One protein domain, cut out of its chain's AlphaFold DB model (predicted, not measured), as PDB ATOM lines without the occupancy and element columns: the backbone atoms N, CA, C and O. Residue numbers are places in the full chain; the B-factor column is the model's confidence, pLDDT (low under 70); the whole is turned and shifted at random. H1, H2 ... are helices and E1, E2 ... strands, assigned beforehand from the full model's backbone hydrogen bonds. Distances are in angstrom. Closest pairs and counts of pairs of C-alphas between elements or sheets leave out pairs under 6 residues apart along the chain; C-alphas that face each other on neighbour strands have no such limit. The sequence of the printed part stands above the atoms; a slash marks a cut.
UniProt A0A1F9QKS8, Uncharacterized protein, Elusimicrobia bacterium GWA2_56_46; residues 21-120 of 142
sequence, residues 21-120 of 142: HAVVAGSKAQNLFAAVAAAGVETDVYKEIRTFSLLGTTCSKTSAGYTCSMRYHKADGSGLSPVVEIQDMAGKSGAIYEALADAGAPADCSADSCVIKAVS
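What this domain is: This is residues 21 to 120 of the 142 residues of an uncharacterized protein of Elusimicrobia bacterium GWA2_56_46 (UniProt A0A1F9QKS8). One strongly twisted sheet of six strands is folded into two wings by a bend of 90 degrees in its long strand E3, and it curls round helix H2, with H1 packed beside H2 in the angle. E1, E6 and E2 lie with the first part of E3, E4 and E5 with the rest. The printed part has 100 residues with two named helices and six named strands, along the chain E1, H1, E2, E3, E4, E5, H2 and E6; the sheet is branched, with E1 and E6 parallel and its other neighbour pairs antiparallel, and the class is mixed, helices and strands. It is compact, with a radius of gyration of the C-alphas of 12.2 A and spans of 36 by 27 by 22 A.

Where its parts are: E3, residues 49 to 62, is 30.7 A long and bends at residue 55. E4 is residues 65 to 73, 25.6 A, and E5 84 to 89. E2 is residues 44 to 46. E6, residues 114 to 119, ends at C-alpha 119 (123.814, 84.768, 92.417); E1, residues 21 to 25, begins at C-alpha 21 (115.361, 79.203, 100.884). H1, residues 26 to 38, is 18.4 A; H2 is 95 to 102.

How they stand to each other: E2 to E5 form a meander, each strand the antiparallel neighbour of the one before: N 44 and O 51 are 3.0 A apart, N 60 and O 67 2.8 A, N 68 and O 86 2.9 A. E2 and E4 lie on one side of E3 and its antiparallel neighbour E6 on the other side, with N 52 and O 116 3.0 A apart; E1 is the parallel neighbour of E6, on the side of E6 other than that of E3, with N 24 and O 117 2.9 A apart. Both helices are on the sheet, with every O i to N i+4 pair within hydrogen-bond range. They touch at a steep tilt of 65 degrees, opposite ways, closest at the C-alphas of Lys 28 and Ala 99, 5.2 A.

The domain as a whole: The farthest C-alphas, of Lys 47 and Ser 63, are 37.9 A apart. The printed part has no cut. The link H2 to E6 is long. Mean pLDDT of the printed part is 71.9; residues under 70 include 89 to 94 and 102 to 114.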
ATOM      1  N   HIS A  21     114.223  78.858 101.724       61.75
ATOM      2  CA  HIS A  21     115.361  79.203 100.884       61.75
ATOM      3  C   HIS A  21     114.879  79.877  99.609       61.75
ATOM      4  O   HIS A  21     113.964  79.391  98.945       61.75
ATOM      5  N   ALA A  22     115.547  80.959  99.237       69.19
ATOM      6  CA  ALA A  22     115.251  81.666  98.004       69.19
ATOM      7  C   ALA A  22     116.526  82.072  97.281       69.19
ATOM      8  O   ALA A  22     117.594  82.235  97.879       69.19
ATOM      9  N   VAL A  23     116.403  82.217  95.965       74.56
ATOM     10  CA  VAL A  23     117.494  82.636  95.094       74.56
ATOM     11  C   VAL A  23     117.180  84.025  94.563       74.56
ATOM     12  O   VAL A  23     116.164  84.215  93.901       74.56
ATOM     13  N   VAL A  24     118.080  84.974  94.806       73.81
ATOM     14  CA  VAL A  24     118.045  86.307  94.200       73.81
ATOM     15  C   VAL A  24     119.145  86.427  93.160       73.81
ATOM     16  O   VAL A  24     120.252  85.909  93.331       73.81
ATOM     17  N   ALA A  25     118.848  87.121  92.065       78.06
ATOM     18  CA  ALA A  25     119.727  87.197  90.906       78.06
ATOM     19  C   ALA A  25     119.805  88.622  90.331       78.06
ATOM     20  O   ALA A  25     118.979  89.488  90.620       78.06
ATOM     21  N   GLY A  26     120.817  88.867  89.499       75.00
ATOM     22  CA  GLY A  26     120.971  90.115  88.750       75.00
ATOM     23  C   GLY A  26     121.337  91.312  89.627       75.00
ATOM     24  O   GLY A  26     122.051  91.179  90.621       75.00
ATOM     25  N   SER A  27     120.851  92.497  89.255       74.19
ATOM     26  CA  SER A  27     121.131  93.751  89.970       74.19
ATOM     27  C   SER A  27     120.624  93.734  91.416       74.19
ATOM     28  O   SER A  27     121.282  94.288  92.293       74.19
ATOM     29  N   LYS A  28     119.507  93.044  91.693       75.88
ATOM     30  CA  LYS A  28     118.980  92.851  93.052       75.88
ATOM     31  C   LYS A  28     119.967  92.079  93.933       75.88
ATOM     32  O   LYS A  28     120.303  92.539  95.021       75.88
ATOM     33  N   ALA A  29     120.512  90.969  93.429       77.00
ATOM     34  CA  ALA A  29     121.529  90.189  94.138       77.00
ATOM     35  C   ALA A  29     122.821  90.978  94.376       77.00
ATOM     36  O   ALA A  29     123.389  90.913  95.462       77.00
ATOM     37  N   GLN A  30     123.273  91.745  93.382       78.00
ATOM     38  CA  GLN A  30     124.468  92.584  93.508       78.00
ATOM     39  C   GLN A  30     124.287  93.687  94.555       78.00
ATOM     40  O   GLN A  30     125.183  93.918  95.362       78.00
ATOM     41  N   ASN A  31     123.127  94.349  94.564       77.75
ATOM     42  CA  ASN A  31     122.822  95.406  95.526       77.75
ATOM     43  C   ASN A  31     122.696  94.857  96.947       77.75
ATOM     44  O   ASN A  31     123.294  95.418  97.862       77.75
ATOM     45  N   LEU A  32     121.989  93.736  97.119       79.69
ATOM     46  CA  LEU A  32     121.897  93.060  98.408       79.69
ATOM     47  C   LEU A  32     123.280  92.624  98.892       79.69
ATOM     48  O   LEU A  32     123.629  92.895 100.034       79.69
ATOM     49  N   PHE A  33     124.097  92.029  98.013       78.75
ATOM     50  CA  PHE A  33     125.440  91.589  98.379       78.75
ATOM     51  C   PHE A  33     126.364  92.757  98.766       78.75
ATOM     52  O   PHE A  33     127.099  92.675  99.747       78.75
ATOM     53  N   ALA A  34     126.308  93.869  98.032       78.94
ATOM     54  CA  ALA A  34     127.063  95.067  98.383       78.94
ATOM     55  C   ALA A  34     126.647  95.616  99.756       78.94
ATOM     56  O   ALA A  34     127.502  96.019 100.541       78.94
ATOM     57  N   ALA A  35     125.349  95.599 100.057       80.69
ATOM     58  CA  ALA A  35     124.831  96.118 101.310       80.69
ATOM     59  C   ALA A  35     125.161  95.218 102.512       80.69
ATOM     60  O   ALA A  35     125.613  95.726 103.535       80.69
ATOM     61  N   VAL A  36     125.017  93.891 102.384       81.81
ATOM     62  CA  VAL A  36     125.422  92.945 103.445       81.81
ATOM     63  C   VAL A  36     126.936  93.014 103.685       81.81
ATOM     64  O   VAL A  36     127.365  93.051 104.834       81.81
ATOM     65  N   ALA A  37     127.750  93.146 102.628       81.50
ATOM     66  CA  ALA A  37     129.200  93.303 102.759       81.50
ATOM     67  C   ALA A  37     129.585  94.622 103.451       81.50
ATOM     68  O   ALA A  37     130.457  94.628 104.316       81.50
ATOM     69  N   ALA A  38     128.919  95.733 103.112       82.25
ATOM     70  CA  ALA A  38     129.135  97.024 103.768       82.25
ATOM     71  C   ALA A  38     128.724  97.007 105.249       82.25
ATOM     72  O   ALA A  38     129.356  97.666 106.071       82.25
ATOM     73  N   ALA A  39     127.703  96.219 105.593       82.50
ATOM     74  CA  ALA A  39     127.259  96.001 106.964       82.50
ATOM     75  C   ALA A  39     128.130  94.989 107.741       82.50
ATOM     76  O   ALA A  39     127.835  94.684 108.895       82.50
ATOM     77  N   GLY A  40     129.192  94.452 107.125       82.75
ATOM     78  CA  GLY A  40     130.085  93.477 107.756       82.75
ATOM     79  C   GLY A  40     129.440  92.109 107.993       82.75
ATOM     80  O   GLY A  40     129.889  91.364 108.859       82.75
ATOM     81  N   VAL A  41     128.373  91.781 107.260       83.25
ATOM     82  CA  VAL A  41     127.717  90.475 107.342       83.25
ATOM     83  C   VAL A  41     128.572  89.441 106.621       83.25
ATOM     84  O   VAL A  41     128.904  89.585 105.442       83.25
ATOM     85  N   GLU A  42     128.903  88.374 107.335       80.81
ATOM     86  CA  GLU A  42     129.629  87.238 106.782       80.81
ATOM     87  C   GLU A  42     128.720  86.404 105.870       80.81
ATOM     88  O   GLU A  42     127.550  86.164 106.173       80.81
ATOM     89  N   THR A  43     129.260  85.948 104.737       78.12
ATOM     90  CA  THR A  43     128.528  85.132 103.758       78.12
ATOM     91  C   THR A  43     129.349  83.921 103.356       78.12
ATOM     92  O   THR A  43     130.532  84.072 103.036       78.12
ATOM     93  N   ASP A  44     128.708  82.766 103.235       76.81
ATOM     94  CA  ASP A  44     129.315  81.588 102.624       76.81
ATOM     95  C   ASP A  44     129.358  81.717 101.105       76.81
ATOM     96  O   ASP A  44     128.460  82.300 100.494       76.81
ATOM     97  N   VAL A  45     130.392  81.153 100.477       75.62
ATOM     98  CA  VAL A  45     130.562  81.189  99.020       75.62
ATOM     99  C   VAL A  45     130.765  79.781  98.472       75.62
ATOM    100  O   VAL A  45     131.727  79.098  98.812       75.62
ATOM    101  N   TYR A  46     129.893  79.370  97.552       63.78
ATOM    102  CA  TYR A  46     130.001  78.104  96.834       63.78
ATOM    103  C   TYR A  46     129.626  78.285  95.363       63.78
ATOM    104  O   TYR A  46     128.511  78.693  95.056       63.78
ATOM    105  N   LYS A  47     130.542  77.952  94.440       67.00
ATOM    106  CA  LYS A  47     130.327  78.081  92.981       67.00
ATOM    107  C   LYS A  47     129.760  79.454  92.577       67.00
ATOM    108  O   LYS A  47     128.779  79.526  91.849       67.00
ATOM    109  N   GLU A  48     130.350  80.527  93.111       69.75
ATOM    110  CA  GLU A  48     129.928  81.928  92.893       69.75
ATOM    111  C   GLU A  48     128.544  82.304  93.459       69.75
ATOM    112  O   GLU A  48     128.122  83.460  93.367       69.75
ATOM    113  N   ILE A  49     127.858  81.359  94.101       72.06
ATOM    114  CA  ILE A  49     126.638  81.600  94.860       72.06
ATOM    115  C   ILE A  49     127.050  81.990  96.270       72.06
ATOM    116  O   ILE A  49     127.792  81.262  96.935       72.06
ATOM    117  N   ARG A  50     126.560  83.140  96.722       76.69
ATOM    118  CA  ARG A  50     126.765  83.612  98.086       76.69
ATOM    119  C   ARG A  50     125.523  83.336  98.900       76.69
ATOM    120  O   ARG A  50     124.427  83.636  98.435       76.69
ATOM    121  N   THR A  51     125.669  82.775 100.086       76.19
ATOM    122  CA  THR A  51     124.525  82.458 100.939       76.19
ATOM    123  C   THR A  51     124.669  83.099 102.301       76.19
ATOM    124  O   THR A  51     125.767  83.155 102.850       76.19
ATOM    125  N   PHE A  52     123.554  83.569 102.845       75.94
ATOM    126  CA  PHE A  52     123.469  84.010 104.228       75.94
ATOM    127  C   PHE A  52     122.102  83.644 104.800       75.94
ATOM    128  O   PHE A  52     121.092  83.632 104.092       75.94
ATOM    129  N   SER A  53     122.088  83.311 106.085       76.88
ATOM    130  CA  SER A  53     120.907  82.816 106.790       76.88
ATOM    131  C   SER A  53     120.397  83.894 107.725       76.88
ATOM    132  O   SER A  53     121.020  84.164 108.745       76.88
ATOM    133  N   LEU A  54     119.277  84.509 107.377       74.31
ATOM    134  CA  LEU A  54     118.625  85.552 108.150       74.31
ATOM    135  C   LEU A  54     117.746  84.984 109.255       74.31
ATOM    136  O   LEU A  54     117.091  83.957 109.095       74.31
ATOM    137  N   LEU A  55     117.674  85.727 110.348       75.00
ATOM    138  CA  LEU A  55     116.733  85.543 111.436       75.00
ATOM    139  C   LEU A  55     116.223  86.919 111.867       75.00
ATOM    140  O   LEU A  55     117.017  87.797 112.183       75.00
ATOM    141  N   GLY A  56     114.906  87.101 111.899       70.25
ATOM    142  CA  GLY A  56     114.242  88.331 112.333       70.25
ATOM    143  C   GLY A  56     114.703  89.545 111.533       70.25
ATOM    144  O   GLY A  56     115.655  90.208 111.922       70.25
ATOM    145  N   THR A  57     114.053  89.823 110.402       74.25
ATOM    146  CA  THR A  57     114.400  90.954 109.528       74.25
ATOM    147  C   THR A  57     113.267  91.956 109.499       74.25
ATOM    148  O   THR A  57     112.216  91.618 108.981       74.25
ATOM    149  N   THR A  58     113.497  93.181 109.962       76.12
ATOM    150  CA  THR A  58     112.512  94.267 109.920       76.12
ATOM    151  C   THR A  58     113.056  95.402 109.071       76.12
ATOM    152  O   THR A  58     114.146  95.904 109.325       76.12
ATOM    153  N   CYS A  59     112.296  95.831 108.067       74.31
ATOM    154  CA  CYS A  59     112.684  96.928 107.187       74.31
ATOM    155  C   CYS A  59     111.753  98.124 107.368       74.31
ATOM    156  O   CYS A  59     110.532  97.978 107.394       74.31
ATOM    157  N   SER A  60     112.328  99.319 107.431       75.31
ATOM    158  CA  SER A  60     111.601 100.582 107.487       75.31
ATOM    159  C   SER A  60     112.107 101.541 106.411       75.31
ATOM    160  O   SER A  60     113.272 101.512 106.007       75.31
ATOM    161  N   LYS A  61     111.207 102.390 105.914       73.31
ATOM    162  CA  LYS A  61     111.550 103.479 105.000       73.31
ATOM    163  C   LYS A  61     111.742 104.753 105.815       73.31
ATOM    164  O   LYS A  61     110.838 105.163 106.537       73.31
ATOM    165  N   THR A  62     112.896 105.387 105.668       69.75
ATOM    166  CA  THR A  62     113.218 106.690 106.260       69.75
ATOM    167  C   THR A  62     113.307 107.756 105.164       69.75
ATOM    168  O   THR A  62     113.255 107.452 103.970       69.75
ATOM    169  N   SER A  63     113.455 109.026 105.544       70.88
ATOM    170  CA  SER A  63     113.711 110.118 104.593       70.88
ATOM    171  C   SER A  63     115.055 109.982 103.861       70.88
ATOM    172  O   SER A  63     115.213 110.553 102.785       70.88
ATOM    173  N   ALA A  64     116.001 109.215 104.415       68.94
ATOM    174  CA  ALA A  64     117.337 108.995 103.862       68.94
ATOM    175  C   ALA A  64     117.463 107.713 103.015       68.94
ATOM    176  O   ALA A  64     118.491 107.514 102.372       68.94
ATOM    177  N   GLY A  65     116.443 106.846 102.990       73.06
ATOM    178  CA  GLY A  65     116.489 105.575 102.261       73.06
ATOM    179  C   GLY A  65     115.725 104.452 102.959       73.06
ATOM    180  O   GLY A  65     114.810 104.698 103.744       73.06
ATOM    181  N   TYR A  66     116.096 103.209 102.661       75.12
ATOM    182  CA  TYR A  66     115.577 102.029 103.356       75.12
ATOM    183  C   TYR A  66     116.594 101.549 104.389       75.12
ATOM    184  O   TYR A  66     117.781 101.451 104.084       75.12
ATOM    185  N   THR A  67     116.114 101.206 105.583       78.00
ATOM    186  CA  THR A  67     116.926 100.609 106.647       78.00
ATOM    187  C   THR A  67     116.307  99.281 107.045       78.00
ATOM    188  O   THR A  67     115.139  99.237 107.431       78.00
ATOM    189  N   CYS A  68     117.083  98.204 106.956       78.56
ATOM    190  CA  CYS A  68     116.687  96.874 107.402       78.56
ATOM    191  C   CYS A  68     117.543  96.448 108.592       78.56
ATOM    192  O   CYS A  68     118.765  96.431 108.497       78.56
ATOM    193  N   SER A  69     116.907  96.073 109.692       82.94
ATOM    194  CA  SER A  69     117.553  95.481 110.860       82.94
ATOM    195  C   SER A  69     117.371  93.970 110.800       82.94
ATOM    196  O   SER A  69     116.254  93.496 110.606       82.94
ATOM    197  N   MET A  70     118.452  93.208 110.953       80.44
ATOM    198  CA  MET A  70     118.409  91.746 110.885       80.44
ATOM    199  C   MET A  70     119.393  91.077 111.839       80.44
ATOM    200  O   MET A  70     120.430  91.648 112.174       80.44
ATOM    201  N   ARG A  71     119.097  89.844 112.254       82.44
ATOM    202  CA  ARG A  71     120.110  88.904 112.758       82.44
ATOM    203  C   ARG A  71     120.405  87.869 111.683       82.44
ATOM    204  O   ARG A  71     119.609  87.658 110.772       82.44
ATOM    205  N   TYR A  72     121.549  87.216 111.786       78.06
ATOM    206  CA  TYR A  72     121.906  86.124 110.895       78.06
ATOM    207  C   TYR A  72     122.670  85.036 111.644       78.06
ATOM    208  O   TYR A  72     123.261  85.285 112.694       78.06
ATOM    209  N   HIS A  73     122.653  83.817 111.114       75.38
ATOM    210  CA  HIS A  73     123.589  82.787 111.549       75.38
ATOM    211  C   HIS A  73     124.933  83.049 110.896       75.38
ATOM    212  O   HIS A  73     125.004  83.190 109.673       75.38
ATOM    213  N   LYS A  74     125.986  83.113 111.707       72.56
ATOM    214  CA  LYS A  74     127.331  83.278 111.176       72.56
ATOM    215  C   LYS A  74     127.730  82.067 110.343       72.56
ATOM    216  O   LYS A  74     127.383  80.932 110.678       72.56
ATOM    217  N   ALA A  75     128.473  82.337 109.278       71.44
ATOM    218  CA  ALA A  75     128.942  81.330 108.332       71.44
ATOM    219  C   ALA A  75     129.829  80.266 109.007       71.44
ATOM    220  O   ALA A  75     129.770  79.085 108.682       71.44
ATOM    221  N   ASP A  76     130.608  80.670 110.012       71.00
ATOM    222  CA  ASP A  76     131.480  79.783 110.791       71.00
ATOM    223  C   ASP A  76     130.729  78.852 111.764       71.00
ATOM    224  O   ASP A  76     131.342  78.020 112.435       71.00
ATOM    225  N   GLY A  77     129.402  78.981 111.860       67.12
ATOM    226  CA  GLY A  77     128.580  78.206 112.780       67.12
ATOM    227  C   GLY A  77     128.732  78.617 114.248       67.12
ATOM    228  O   GLY A  77     128.200  77.925 115.114       67.12
ATOM    229  N   SER A  78     129.386  79.744 114.566       71.19
ATOM    230  CA  SER A  78     129.578  80.206 115.952       71.19
ATOM    231  C   SER A  78     128.279  80.662 116.640       71.19
ATOM    232  O   SER A  78     128.330  81.166 117.764       71.19
ATOM    233  N   GLY A  79     127.131  80.569 115.966       73.00
ATOM    234  CA  GLY A  79     125.821  80.976 116.465       73.00
ATOM    235  C   GLY A  79     125.241  82.192 115.742       73.00
ATOM    236  O   GLY A  79     125.542  82.456 114.577       73.00
ATOM    237  N   LEU A  80     124.356  82.914 116.435       78.94
ATOM    238  CA  LEU A  80     123.671  84.095 115.910       78.94
ATOM    239  C   LEU A  80     124.530  85.358 116.040       78.94
ATOM    240  O   LEU A  80     125.240  85.556 117.028       78.94
ATOM    241  N   SER A  81     124.426  86.238 115.052       80.81
ATOM    242  CA  SER A  81     124.989  87.583 115.088       80.81
ATOM    243  C   SER A  81     124.246  88.480 116.093       80.81
ATOM    244  O   SER A  81     123.076  88.231 116.418       80.81
ATOM    245  N   PRO A  82     124.857  89.597 116.534       86.31
ATOM    246  CA  PRO A  82     124.081  90.727 117.038       86.31
ATOM    247  C   PRO A  82     123.131  91.264 115.950       86.31
ATOM    248  O   PRO A  82     123.234  90.896 114.778       86.31
ATOM    249  N   VAL A  83     122.201  92.143 116.333       86.81
ATOM    250  CA  VAL A  83     121.374  92.860 115.349       86.81
ATOM    251  C   VAL A  83     122.286  93.751 114.509       86.81
ATOM    252  O   VAL A  83     123.058  94.533 115.060       86.81
ATOM    253  N   VAL A  84     122.189  93.617 113.190       85.12
ATOM    254  CA  VAL A  84     122.929  94.409 112.209       85.12
ATOM    255  C   VAL A  84     121.950  95.253 111.410       85.12
ATOM    256  O   VAL A  84     120.876  94.783 111.029       85.12
ATOM    257  N   GLU A  85     122.330  96.501 111.158       86.75
ATOM    258  CA  GLU A  85     121.580  97.408 110.299       86.75
ATOM    259  C   GLU A  85     122.196  97.455 108.907       86.75
ATOM    260  O   GLU A  85     123.395  97.672 108.737       86.75
ATOM    261  N   ILE A  86     121.347  97.281 107.904       82.38
ATOM    262  CA  ILE A  86     121.696  97.404 106.499       82.38
ATOM    263  C   ILE A  86     120.973  98.622 105.945       82.38
ATOM    264  O   ILE A  86     119.742  98.689 105.955       82.38
ATOM    265  N   GLN A  87     121.751  99.577 105.449       78.50
ATOM    266  CA  GLN A  87     121.243 100.822 104.890       78.50
ATOM    267  C   GLN A  87     121.363 100.799 103.367       78.50
ATOM    268  O   GLN A  87     122.442 100.573 102.815       78.50
ATOM    269  N   ASP A  88     120.251 101.058 102.684       71.94
ATOM    270  CA  ASP A  88     120.248 101.380 101.261       71.94
ATOM    271  C   ASP A  88     120.524 102.881 101.123       71.94
ATOM    272  O   ASP A  88     119.646 103.704 101.402       71.94
ATOM    273  N   MET A  89     121.755 103.252 100.754       56.84
ATOM    274  CA  MET A  89     122.108 104.661 100.556       56.84
ATOM    275  C   MET A  89     121.226 105.278  99.460       56.84
ATOM    276  O   MET A  89     121.015 104.681  98.399       56.84
ATOM    277  N   ALA A  90     120.715 106.485  99.724       47.09
ATOM    278  CA  ALA A  90     119.824 107.235  98.843       47.09
ATOM    279  C   ALA A  90     120.291 107.201  97.372       47.09
ATOM    280  O   ALA A  90     121.348 107.729  97.030       47.09
ATOM    281  N   GLY A  91     119.497 106.570  96.499       50.84
ATOM    282  CA  GLY A  91     119.764 106.477  95.054       50.84
ATOM    283  C   GLY A  91     119.420 105.127  94.415       50.84
ATOM    284  O   GLY A  91     119.201 105.063  93.210       50.84
ATOM    285  N   LYS A  92     119.306 104.058  95.214       54.56
ATOM    286  CA  LYS A  92     118.835 102.721  94.788       54.56
ATOM    287  C   LYS A  92     117.516 102.319  95.455       54.56
ATOM    288  O   LYS A  92     117.196 101.137  95.527       54.56
ATOM    289  N   SER A  93     116.779 103.328  95.929       48.38
ATOM    290  CA  SER A  93     115.671 103.269  96.884       48.38
ATOM    291  C   SER A  93     114.688 102.137  96.598       48.38
ATOM    292  O   SER A  93     113.726 102.320  95.854       48.38
ATOM    293  N   GLY A  94     114.936 100.987  97.219       58.72
ATOM    294  CA  GLY A  94     114.078  99.812  97.130       58.72
ATOM    295  C   GLY A  94     114.832  98.534  96.799       58.72
ATOM    296  O   GLY A  94     114.298  97.468  97.050       58.72
ATOM    297  N   ALA A  95     116.078  98.589  96.322       71.12
ATOM    298  CA  ALA A  95     116.777  97.395  95.854       71.12
ATOM    299  C   ALA A  95     117.021  96.358  96.960       71.12
ATOM    300  O   ALA A  95     116.905  95.165  96.698       71.12
ATOM    301  N   ILE A  96     117.340  96.793  98.185       74.12
ATOM    302  CA  ILE A  96     117.526  95.874  99.321       74.12
ATOM    303  C   ILE A  96     116.182  95.290  99.747       74.12
ATOM    304  O   ILE A  96     116.062  94.079  99.889       74.12
ATOM    305  N   TYR A  97     115.164  96.137  99.902       75.06
ATOM    306  CA  TYR A  97     113.823  95.704 100.284       75.06
ATOM    307  C   TYR A  97     113.218  94.751  99.248       75.06
ATOM    308  O   TYR A  97     112.722  93.697  99.613       75.06
ATOM    309  N   GLU A  98     113.314  95.073  97.959       74.75
ATOM    310  CA  GLU A  98     112.864  94.223  96.857       74.75
ATOM    311  C   GLU A  98     113.672  92.935  96.760       74.75
ATOM    312  O   GLU A  98     113.103  91.900  96.451       74.75
ATOM    313  N   ALA A  99     114.983  92.965  97.014       76.12
ATOM    314  CA  ALA A  99     115.782  91.745  97.025       76.12
ATOM    315  C   ALA A  99     115.415  90.850  98.217       76.12
ATOM    316  O   ALA A  99     115.327  89.640  98.059       76.12
ATOM    317  N   LEU A 100     115.162  91.428  99.393       75.62
ATOM    318  CA  LEU A 100     114.690  90.691 100.566       75.62
ATOM    319  C   LEU A 100     113.264  90.155 100.357       75.62
ATOM    320  O   LEU A 100     112.998  88.999 100.676       75.62
ATOM    321  N   ALA A 101     112.376  90.951  99.760       71.75
ATOM    322  CA  ALA A 101     111.015  90.548  99.421       71.75
ATOM    323  C   ALA A 101     110.992  89.442  98.351       71.75
ATOM    324  O   ALA A 101     110.298  88.446  98.530       71.75
ATOM    325  N   ASP A 102     111.795  89.561  97.284       69.19
ATOM    326  CA  ASP A 102     111.988  88.509  96.270       69.19
ATOM    327  C   ASP A 102     112.578  87.235  96.889       69.19
ATOM    328  O   ASP A 102     112.254  86.123  96.474       69.19
ATOM    329  N   ALA A 103     113.441  87.389  97.897       66.12
ATOM    330  CA  ALA A 103     113.977  86.272  98.659       66.12
ATOM    331  C   ALA A 103     112.959  85.660  99.639       66.12
ATOM    332  O   ALA A 103     113.297  84.740 100.383       66.12
ATOM    333  N   GLY A 104     111.731  86.178  99.675       61.41
ATOM    334  CA  GLY A 104     110.697  85.709 100.580       61.41
ATOM    335  C   GLY A 104     111.054  85.910 102.049       61.41
ATOM    336  O   GLY A 104     110.552  85.156 102.872       61.41
ATOM    337  N   ALA A 105     111.914  86.879 102.391       62.62
ATOM    338  CA  ALA A 105     112.148  87.264 103.776       62.62
ATOM    339  C   ALA A 105     110.932  88.080 104.253       62.62
ATOM    340  O   ALA A 105     110.772  89.229 103.826       62.62
ATOM    341  N   PRO A 106     110.039  87.523 105.094       54.31
ATOM    342  CA  PRO A 106     108.965  88.317 105.667       54.31
ATOM    343  C   PRO A 106     109.563  89.417 106.552       54.31
ATOM    344  O   PRO A 106     110.620  89.231 107.160       54.31
ATOM    345  N   ALA A 107     108.844  90.538 106.667       50.94
ATOM    346  CA  ALA A 107     109.187  91.656 107.558       50.94
ATOM    347  C   ALA A 107     109.266  91.263 109.052       50.94
ATOM    348  O   ALA A 107     109.721  92.062 109.868       50.94
ATOM    349  N   ASP A 108     108.855  90.029 109.367       51.19
ATOM    350  CA  ASP A 108     108.925  89.378 110.669       51.19
ATOM    351  C   ASP A 108     109.453  87.931 110.512       51.19
ATOM    352  O   ASP A 108     108.759  86.967 110.823       51.19
ATOM    353  N   CYS A 109     110.680  87.728 109.996       53.25
ATOM    354  CA  CYS A 109     111.338  86.394 109.942       53.25
ATOM    355  C   CYS A 109     111.710  85.864 111.359       53.25
ATOM    356  O   CYS A 109     112.810  85.361 111.587       53.25
ATOM    357  N   SER A 110     110.840  86.026 112.359       48.66
ATOM    358  CA  SER A 110     111.040  85.590 113.743       48.66
ATOM    359  C   SER A 110     110.337  84.254 113.997       48.66
ATOM    360  O   SER A 110     109.194  84.242 114.439       48.66
ATOM    361  N   ALA A 111     111.020  83.153 113.678       46.16
ATOM    362  CA  ALA A 111     110.818  81.798 114.224       46.16
ATOM    363  C   ALA A 111     111.684  80.786 113.449       46.16
ATOM    364  O   ALA A 111     112.332  79.949 114.060       46.16
ATOM    365  N   ASP A 112     111.785  80.936 112.118       54.47
ATOM    366  CA  ASP A 112     112.098  79.782 111.253       54.47
ATOM    367  C   ASP A 112     113.356  79.871 110.391       54.47
ATOM    368  O   ASP A 112     113.685  78.920 109.688       54.47
ATOM    369  N   SER A 113     114.117  80.964 110.476       61.62
ATOM    370  CA  SER A 113     115.294  81.253 109.640       61.62
ATOM    371  C   SER A 113     115.026  81.260 108.117       61.62
ATOM    372  O   SER A 113     114.455  80.349 107.519       61.62
ATOM    373  N   CYS A 114     115.476  82.317 107.448       66.31
ATOM    374  CA  CYS A 114     115.308  82.517 106.012       66.31
ATOM    375  C   CYS A 114     116.697  82.478 105.349       66.31
ATOM    376  O   CYS A 114     117.535  83.325 105.640       66.31
ATOM    377  N   VAL A 115     116.983  81.522 104.462       73.88
ATOM    378  CA  VAL A 115     118.286  81.428 103.775       73.88
ATOM    379  C   VAL A 115     118.216  82.092 102.406       73.88
ATOM    380  O   VAL A 115     117.563  81.599 101.486       73.88
ATOM    381  N   ILE A 116     118.961  83.182 102.235       74.81
ATOM    382  CA  ILE A 116     119.053  83.889 100.961       74.81
ATOM    383  C   ILE A 116     120.297  83.428 100.217       74.81
ATOM    384  O   ILE A 116     121.410  83.475 100.737       74.81
ATOM    385  N   LYS A 117     120.105  83.013  98.965       78.12
ATOM    386  CA  LYS A 117     121.180  82.686  98.031       78.12
ATOM    387  C   LYS A 117     121.259  83.765  96.958       78.12
ATOM    388  O   LYS A 117     120.368  83.886  96.123       78.12
ATOM    389  N   ALA A 118     122.326  84.544  96.965       71.50
ATOM    390  CA  ALA A 118     122.606  85.550  95.959       71.50
ATOM    391  C   ALA A 118     123.489  84.970  94.850       71.50
ATOM    392  O   ALA A 118     124.579  84.454  95.101       71.50
ATOM    393  N   VAL A 119     123.029  85.099  93.608       69.56
ATOM    394  CA  VAL A 119     123.814  84.768  92.417       69.56
ATOM    395  C   VAL A 119     124.357  86.059  91.822       69.56
ATOM    396  O   VAL A 119     123.598  86.906  91.340       69.56
ATOM    397  N   SER A 120     125.683  86.208  91.830       58.41
ATOM    398  CA  SER A 120     126.340  87.302  91.117       58.41
ATOM    399  C   SER A 120     126.265  87.035  89.615       58.41
ATOM    400  O   SER A 120     127.092  86.324  89.054       58.41
TER     401      SER A 120